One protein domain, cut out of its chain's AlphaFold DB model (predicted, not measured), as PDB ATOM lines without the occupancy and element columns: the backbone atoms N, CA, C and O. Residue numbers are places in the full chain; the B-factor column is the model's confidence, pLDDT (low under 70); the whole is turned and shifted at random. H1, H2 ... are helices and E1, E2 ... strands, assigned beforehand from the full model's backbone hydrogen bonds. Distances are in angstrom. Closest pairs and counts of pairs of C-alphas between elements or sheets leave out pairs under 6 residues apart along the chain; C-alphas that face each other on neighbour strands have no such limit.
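What this domain is: This is residues 292 to 350 of the 533 residues of the protein "CARDB domain-containing protein" of Candidatus Altiarchaeales archaeon WOR_SM1_SCG (UniProt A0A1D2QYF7). A small three-stranded sheet, with E1 between E2 and E3, makes one end of an elongated model, and one short helix, H1, sits off the end of E1, where it only grazes the sheet. Beyond H1 the long loop of residues 329 to 342 reaches to the far end of the model and folds back to E3. The printed part has 59 residues with two named strands, one named helix and a third named strand along the chain, E1, E2, H1, E3; the sheet runs E2, E1, E3, all antiparallel. The class is mixed, helices and strands, with under half of the residues in named elements. The whole is loose, with a radius of gyration of the C-alphas of 13.2 A, and only just elongated, spanning 40 by 20 by 20 A.

How they stand to each other: E1, residues 292 to 297, is the inner strand of the sheet. E2, residues 305 to 310, follows after a short link and forms a hairpin with E1, antiparallel at 163 degrees between their directions. C-alphas 306 and 294 face each other at 4.2 A; N 293 and O 307 are within hydrogen-bond range at 2.9 A, as are N 307 and O 293 at 2.8 A. H1, residues 321 to 328, is on the sheet but only grazes it, with residues 321 to 327. The closest C-alphas of E1 and H1 are those of Ala 297 and Gly 323, 4.9 A apart. In H1 every O i to N i+4 pair is within hydrogen-bond range. E3, residues 343 to 346, is the other edge strand, antiparallel to E1 at 163 degrees. C-alphas 295 and 345 face each other at 4.7 A, and N 296 and O 344 are within hydrogen-bond range at 2.9 A. E2 and E3 are apart.

Where its parts are: E1 begins at C-alpha 292, (159.392, 158.393, 231.128), and is 16.6 A long from first to last C-alpha. E2 measures 15.0 A. H1 starts at C-alpha 321, (178.848, 165.946, 231.006), and measures 10.3 A. E3 measures 9.9 A and ends at C-alpha 346, (164.011, 158.778, 224.620).

The domain as a whole: The two C-alphas farthest apart are those of Gly 309 and Glu 335, 41.0 A. The C-alphas of the first and last printed residues, Ser 292 and Gly 350, are 9.7 A apart. The printed part has no cut. The link from H1 to E3, 14 residues, is long; the link from E2 to H1 is short. The mean pLDDT of the printed part is 73.8, and 17 residues are under 70, among them residues 331 to 341.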
ATOM      1  N   SER A 292     158.240 159.287 230.900       84.56
ATOM      2  CA  SER A 292     159.392 158.393 231.128       84.56
ATOM      3  C   SER A 292     160.593 158.753 230.245       84.56
ATOM      4  O   SER A 292     160.984 158.014 229.344       84.56
ATOM      5  N   ILE A 293     161.153 159.935 230.485       87.25
ATOM      6  CA  ILE A 293     162.203 160.505 229.641       87.25
ATOM      7  C   ILE A 293     163.565 160.005 230.094       87.25
ATOM      8  O   ILE A 293     163.838 159.946 231.295       87.25
ATOM      9  N   SER A 294     164.452 159.742 229.142       87.44
ATOM     10  CA  SER A 294     165.869 159.511 229.411       87.44
ATOM     11  C   SER A 294     166.766 160.257 228.426       87.44
ATOM     12  O   SER A 294     166.388 160.453 227.273       87.44
ATOM     13  N   LEU A 295     167.964 160.616 228.876       86.25
ATOM     14  CA  LEU A 295     169.059 161.162 228.081       86.25
ATOM     15  C   LEU A 295     170.250 160.205 228.151       86.25
ATOM     16  O   LEU A 295     170.702 159.878 229.249       86.25
ATOM     17  N   ASP A 296     170.730 159.806 226.979       85.88
ATOM     18  CA  ASP A 296     172.029 159.175 226.742       85.88
ATOM     19  C   ASP A 296     172.914 160.186 225.996       85.88
ATOM     20  O   ASP A 296     172.663 160.538 224.835       85.88
ATOM     21  N   ALA A 297     173.901 160.724 226.703       79.94
ATOM     22  CA  ALA A 297     174.859 161.677 226.179       79.94
ATOM     23  C   ALA A 297     176.085 160.932 225.640       79.94
ATOM     24  O   ALA A 297     176.846 160.341 226.397       79.94
ATOM     25  N   GLY A 298     176.315 161.009 224.326       77.19
ATOM     26  CA  GLY A 298     177.378 160.254 223.659       77.19
ATOM     27  C   GLY A 298     176.908 158.943 223.024       77.19
ATOM     28  O   GLY A 298     177.715 158.266 222.391       77.19
ATOM     29  N   ASN A 299     175.616 158.605 223.126       77.69
ATOM     30  CA  ASN A 299     174.981 157.456 222.470       77.69
ATOM     31  C   ASN A 299     175.733 156.136 222.714       77.69
ATOM     32  O   ASN A 299     175.960 155.339 221.799       77.69
ATOM     33  N   ASN A 300     176.164 155.933 223.958       79.94
ATOM     34  CA  ASN A 300     176.958 154.782 224.394       79.94
ATOM     35  C   ASN A 300     176.094 153.703 225.087       79.94
ATOM     36  O   ASN A 300     176.627 152.701 225.569       79.94
ATOM     37  N   ASN A 301     174.766 153.864 225.077       82.31
ATOM     38  CA  ASN A 301     173.766 153.072 225.798       82.31
ATOM     39  C   ASN A 301     173.843 153.202 227.328       82.31
ATOM     40  O   ASN A 301     173.323 152.342 228.048       82.31
ATOM     41  N   VAL A 302     174.475 154.259 227.838       83.94
ATOM     42  CA  VAL A 302     174.450 154.640 229.250       83.94
ATOM     43  C   VAL A 302     173.486 155.813 229.400       83.94
ATOM     44  O   VAL A 302     173.439 156.711 228.577       83.94
ATOM     45  N   THR A 303     172.634 155.770 230.423       84.81
ATOM     46  CA  THR A 303     171.676 156.849 230.693       84.81
ATOM     47  C   THR A 303     172.221 157.756 231.785       84.81
ATOM     48  O   THR A 303     172.247 157.364 232.954       84.81
ATOM     49  N   GLU A 304     172.618 158.973 231.427       85.62
ATOM     50  CA  GLU A 304     173.127 159.976 232.369       85.62
ATOM     51  C   GLU A 304     172.002 160.668 233.139       85.62
ATOM     52  O   GLU A 304     172.184 161.076 234.289       85.62
ATOM     53  N   TRP A 305     170.819 160.788 232.536       88.62
ATOM     54  CA  TRP A 305     169.675 161.399 233.199       88.62
ATOM     55  C   TRP A 305     168.365 160.716 232.828       88.62
ATOM     56  O   TRP A 305     168.124 160.400 231.665       88.62
ATOM     57  N   ASN A 306     167.484 160.523 233.809       90.06
ATOM     58  CA  ASN A 306     166.133 160.035 233.577       90.06
ATOM     59  C   ASN A 306     165.090 160.721 234.467       90.06
ATOM     60  O   ASN A 306     165.381 161.266 235.534       90.06
ATOM     61  N   TYR A 307     163.844 160.674 234.008       85.81
ATOM     62  CA  TYR A 307     162.678 161.166 234.721       85.81
ATOM     63  C   TYR A 307     161.502 160.215 234.510       85.81
ATOM     64  O   TYR A 307     160.972 160.105 233.408       85.81
ATOM     65  N   ASN A 308     161.067 159.556 235.583       87.00
ATOM     66  CA  ASN A 308     159.930 158.641 235.537       87.00
ATOM     67  C   ASN A 308     158.607 159.399 235.732       87.00
ATOM     68  O   ASN A 308     158.417 160.070 236.748       87.00
ATOM     69  N   GLY A 309     157.673 159.227 234.791       82.44
ATOM     70  CA  GLY A 309     156.355 159.875 234.781       82.44
ATOM     71  C   GLY A 309     156.237 161.024 233.773       82.44
ATOM     72  O   GLY A 309     157.157 161.271 232.995       82.44
ATOM     73  N   THR A 310     155.096 161.718 233.787       83.62
ATOM     74  CA  THR A 310     154.790 162.813 232.852       83.62
ATOM     75  C   THR A 310     155.554 164.082 233.197       83.62
ATOM     76  O   THR A 310     155.410 164.622 234.298       83.62
ATOM     77  N   LEU A 311     156.339 164.592 232.248       76.94
ATOM     78  CA  LEU A 311     157.061 165.849 232.396       76.94
ATOM     79  C   LEU A 311     156.270 167.007 231.773       76.94
ATOM     80  O   LEU A 311     156.357 167.275 230.577       76.94
ATOM     81  N   ASN A 312     155.515 167.722 232.606       75.75
ATOM     82  CA  ASN A 312     154.745 168.911 232.217       75.75
ATOM     83  C   ASN A 312     155.358 170.240 232.700       75.75
ATOM     84  O   ASN A 312     154.691 171.272 232.702       75.75
ATOM     85  N   VAL A 313     156.625 170.210 233.115       71.06
ATOM     86  CA  VAL A 313     157.385 171.361 233.619       71.06
ATOM     87  C   VAL A 313     158.764 171.411 232.970       71.06
ATOM     88  O   VAL A 313     159.318 170.377 232.601       71.06
ATOM     89  N   THR A 314     159.355 172.603 232.879       74.75
ATOM     90  CA  THR A 314     160.746 172.760 232.433       74.75
ATOM     91  C   THR A 314     161.706 172.152 233.457       74.75
ATOM     92  O   THR A 314     161.601 172.416 234.658       74.75
ATOM     93  N   LYS A 315     162.669 171.358 232.982       74.75
ATOM     94  CA  LYS A 315     163.774 170.824 233.785       74.75
ATOM     95  C   LYS A 315     165.104 171.199 233.153       74.75
ATOM     96  O   LYS A 315     165.312 170.971 231.968       74.75
ATOM     97  N   THR A 316     166.004 171.731 233.970       76.62
ATOM     98  CA  THR A 316     167.406 171.920 233.602       76.62
ATOM     99  C   THR A 316     168.169 170.659 233.978       76.62
ATOM    100  O   THR A 316     168.169 170.259 235.144       76.62
ATOM    101  N   ILE A 317     168.798 170.028 232.991       72.38
ATOM    102  CA  ILE A 317     169.693 168.891 233.198       72.38
ATOM    103  C   ILE A 317     171.107 169.461 233.244       72.38
ATOM    104  O   ILE A 317     171.526 170.120 232.302       72.38
ATOM    105  N   THR A 318     171.828 169.242 234.339       69.81
ATOM    106  CA  THR A 318     173.222 169.698 234.490       69.81
ATOM    107  C   THR A 318     174.218 168.540 234.551       69.81
ATOM    108  O   THR A 318     175.413 168.758 234.419       69.81
ATOM    109  N   ALA A 319     173.740 167.306 234.729       68.19
ATOM    110  CA  ALA A 319     174.559 166.119 234.967       68.19
ATOM    111  C   ALA A 319     174.553 165.163 233.761       68.19
ATOM    112  O   ALA A 319     174.111 164.028 233.874       68.19
ATOM    113  N   PHE A 320     175.006 165.634 232.598       71.38
ATOM    114  CA  PHE A 320     175.179 164.810 231.385       71.38
ATOM    115  C   PHE A 320     176.585 164.941 230.767       71.38
ATOM    116  O   PHE A 320     176.883 164.351 229.733       71.38
ATOM    117  N   GLU A 321     177.469 165.691 231.434       68.88
ATOM    118  CA  GLU A 321     178.848 165.946 231.006       68.88
ATOM    119  C   GLU A 321     179.698 164.672 230.926       68.88
ATOM    120  O   GLU A 321     180.593 164.591 230.095       68.88
ATOM    121  N   GLY A 322     179.424 163.663 231.763       70.62
ATOM    122  CA  GLY A 322     180.224 162.438 231.844       70.62
ATOM    123  C   GLY A 322     180.240 161.647 230.536       70.62
ATOM    124  O   GLY A 322     181.317 161.411 229.987       70.62
ATOM    125  N   GLY A 323     179.058 161.292 230.022       71.25
ATOM    126  CA  GLY A 323     178.919 160.555 228.764       71.25
ATOM    127  C   GLY A 323     179.384 161.372 227.555       71.25
ATOM    128  O   GLY A 323     180.134 160.875 226.712       71.25
ATOM    129  N   LEU A 324     179.069 162.675 227.537       71.88
ATOM    130  CA  LEU A 324     179.527 163.587 226.487       71.88
ATOM    131  C   LEU A 324     181.062 163.677 226.437       71.88
ATOM    132  O   LEU A 324     181.660 163.534 225.371       71.88
ATOM    133  N   ASN A 325     181.713 163.841 227.592       69.38
ATOM    134  CA  ASN A 325     183.172 163.895 227.702       69.38
ATOM    135  C   ASN A 325     183.841 162.565 227.339       69.38
ATOM    136  O   ASN A 325     184.988 162.558 226.895       69.38
ATOM    137  N   GLU A 326     183.180 161.427 227.551       73.88
ATOM    138  CA  GLU A 326     183.703 160.120 227.153       73.88
ATOM    139  C   GLU A 326     183.633 159.911 225.638       73.88
ATOM    140  O   GLU A 326     184.623 159.486 225.039       73.88
ATOM    141  N   TYR A 327     182.513 160.278 225.010       72.19
ATOM    142  CA  TYR A 327     182.359 160.215 223.557       72.19
ATOM    143  C   TYR A 327     183.344 161.143 222.839       72.19
ATOM    144  O   TYR A 327     184.037 160.724 221.910       72.19
ATOM    145  N   LEU A 328     183.479 162.382 223.324       67.62
ATOM    146  CA  LEU A 328     184.383 163.386 222.760       67.62
ATOM    147  C   LEU A 328     185.853 162.937 222.724       67.62
ATOM    148  O   LEU A 328     186.588 163.362 221.837       67.62
ATOM    149  N   LYS A 329     186.295 162.042 223.619       71.81
ATOM    150  CA  LYS A 329     187.678 161.519 223.611       71.81
ATOM    151  C   LYS A 329     188.020 160.703 222.368       71.81
ATOM    152  O   LYS A 329     189.187 160.639 222.001       71.81
ATOM    153  N   ASN A 330     187.030 160.041 221.774       72.88
ATOM    154  CA  ASN A 330     187.232 159.081 220.684       72.88
ATOM    155  C   ASN A 330     186.418 159.438 219.435       72.88
ATOM    156  O   ASN A 330     186.249 158.600 218.548       72.88
ATOM    157  N   CYS A 331     185.870 160.648 219.390       66.69
ATOM    158  CA  CYS A 331     184.979 161.060 218.327       66.69
ATOM    159  C   CYS A 331     185.707 161.146 216.985       66.69
ATOM    160  O   CYS A 331     186.826 161.651 216.897       66.69
ATOM    161  N   ALA A 332     185.050 160.653 215.936       63.50
ATOM    162  CA  ALA A 332     185.497 160.862 214.572       63.50
ATOM    163  C   ALA A 332     185.029 162.244 214.109       63.50
ATOM    164  O   ALA A 332     183.834 162.534 214.139       63.50
ATOM    165  N   PHE A 333     185.982 163.076 213.702       66.06
ATOM    166  CA  PHE A 333     185.703 164.385 213.128       66.06
ATOM    167  C   PHE A 333     185.241 164.228 211.677       66.06
ATOM    168  O   PHE A 333     185.762 163.372 210.953       66.06
ATOM    169  N   ASP A 334     184.249 165.018 211.269       56.91
ATOM    170  CA  ASP A 334     183.852 165.121 209.866       56.91
ATOM    171  C   ASP A 334     184.865 165.942 209.045       56.91
ATOM    172  O   ASP A 334     185.924 166.341 209.538       56.91
ATOM    173  N   GLU A 335     184.572 166.134 207.758       43.94
ATOM    174  CA  GLU A 335     185.452 166.847 206.821       43.94
ATOM    175  C   GLU A 335     185.679 168.319 207.215       43.94
ATOM    176  O   GLU A 335     186.698 168.890 206.830       43.94
ATOM    177  N   ASP A 336     184.798 168.880 208.050       39.84
ATOM    178  CA  ASP A 336     184.866 170.241 208.586       39.84
ATOM    179  C   ASP A 336     185.481 170.279 210.001       39.84
ATOM    180  O   ASP A 336     185.459 171.306 210.678       39.84
ATOM    181  N   GLY A 337     186.037 169.158 210.477       48.50
ATOM    182  CA  GLY A 337     186.671 169.069 211.792       48.50
ATOM    183  C   GLY A 337     185.679 169.052 212.956       48.50
ATOM    184  O   GLY A 337     186.092 169.171 214.111       48.50
ATOM    185  N   ASN A 338     184.383 168.873 212.693       49.19
ATOM    186  CA  ASN A 338     183.364 168.848 213.728       49.19
ATOM    187  C   ASN A 338     183.194 167.436 214.281       49.19
ATOM    188  O   ASN A 338     183.043 166.453 213.555       49.19
ATOM    189  N   CYS A 339     183.175 167.332 215.608       60.28
ATOM    190  CA  CYS A 339     182.687 166.135 216.270       60.28
ATOM    191  C   CYS A 339     181.181 166.280 216.499       60.28
ATOM    192  O   CYS A 339     180.740 166.973 217.422       60.28
ATOM    193  N   ILE A 340     180.381 165.593 215.685       66.56
ATOM    194  CA  ILE A 340     178.938 165.518 215.908       66.56
ATOM    195  C   ILE A 340     178.700 164.624 217.127       66.56
ATOM    196  O   ILE A 340     178.809 163.396 217.066       66.56
ATOM    197  N   THR A 341     178.401 165.261 218.256       65.31
ATOM    198  CA  THR A 341     178.078 164.571 219.502       65.31
ATOM    199  C   THR A 341     176.610 164.149 219.500       65.31
ATOM    200  O   THR A 341     175.718 164.998 219.427       65.31
ATOM    201  N   PRO A 342     176.312 162.844 219.571       70.44
ATOM    202  CA  PRO A 342     174.938 162.394 219.610       70.44
ATOM    203  C   PRO A 342     174.396 162.578 221.031       70.44
ATOM    204  O   PRO A 342     174.915 162.021 221.999       70.44
ATOM    205  N   LEU A 343     173.336 163.373 221.156       76.50
ATOM    206  CA  LEU A 343     172.494 163.408 222.347       76.50
ATOM    207  C   LEU A 343     171.216 162.639 222.023       76.50
ATOM    208  O   LEU A 343     170.373 163.117 221.260       76.50
ATOM    209  N   THR A 344     171.080 161.444 222.586       80.56
ATOM    210  CA  THR A 344     169.930 160.581 222.331       80.56
ATOM    211  C   THR A 344     168.932 160.747 223.466       80.56
ATOM    212  O   THR A 344     169.170 160.335 224.601       80.56
ATOM    213  N   PHE A 345     167.788 161.354 223.159       80.62
ATOM    214  CA  PHE A 345     166.672 161.472 224.091       80.62
ATOM    215  C   PHE A 345     165.603 160.436 223.755       80.62
ATOM    216  O   PHE A 345     165.167 160.349 222.607       80.62
ATOM    217  N   ASN A 346     165.134 159.701 224.760       82.62
ATOM    218  CA  ASN A 346     164.011 158.778 224.620       82.62
ATOM    219  C   ASN A 346     162.824 159.255 225.456       82.62
ATOM    220  O   ASN A 346     163.000 159.839 226.523       82.62
ATOM    221  N   SER A 347     161.622 158.989 224.952       81.12
ATOM    222  CA  SER A 347     160.348 159.210 225.636       81.12
ATOM    223  C   SER A 347     159.419 158.058 225.284       81.12
ATOM    224  O   SER A 347     159.272 157.738 224.103       81.12
ATOM    225  N   ASP A 348     158.753 157.466 226.272       79.75
ATOM    226  CA  ASP A 348     157.801 156.375 226.026       79.75
ATOM    227  C   ASP A 348     156.556 156.880 225.266       79.75
ATOM    228  O   ASP A 348     155.927 156.139 224.505       79.75
ATOM    229  N   LYS A 349     156.185 158.154 225.474       71.00
ATOM    230  CA  LYS A 349     155.099 158.884 224.786       71.00
ATOM    231  C   LYS A 349     155.438 160.370 224.686       71.00
ATOM    232  O   LYS A 349     156.176 160.854 225.529       71.00
ATOM    233  N   GLY A 350     154.866 161.102 223.725       62.97
ATOM    234  CA  GLY A 350     155.060 162.557 223.574       62.97
ATOM    235  C   GLY A 350     156.396 162.954 222.927       62.97
ATOM    236  O   GLY A 350     157.281 162.124 222.747       62.97
TER     237      GLY A 350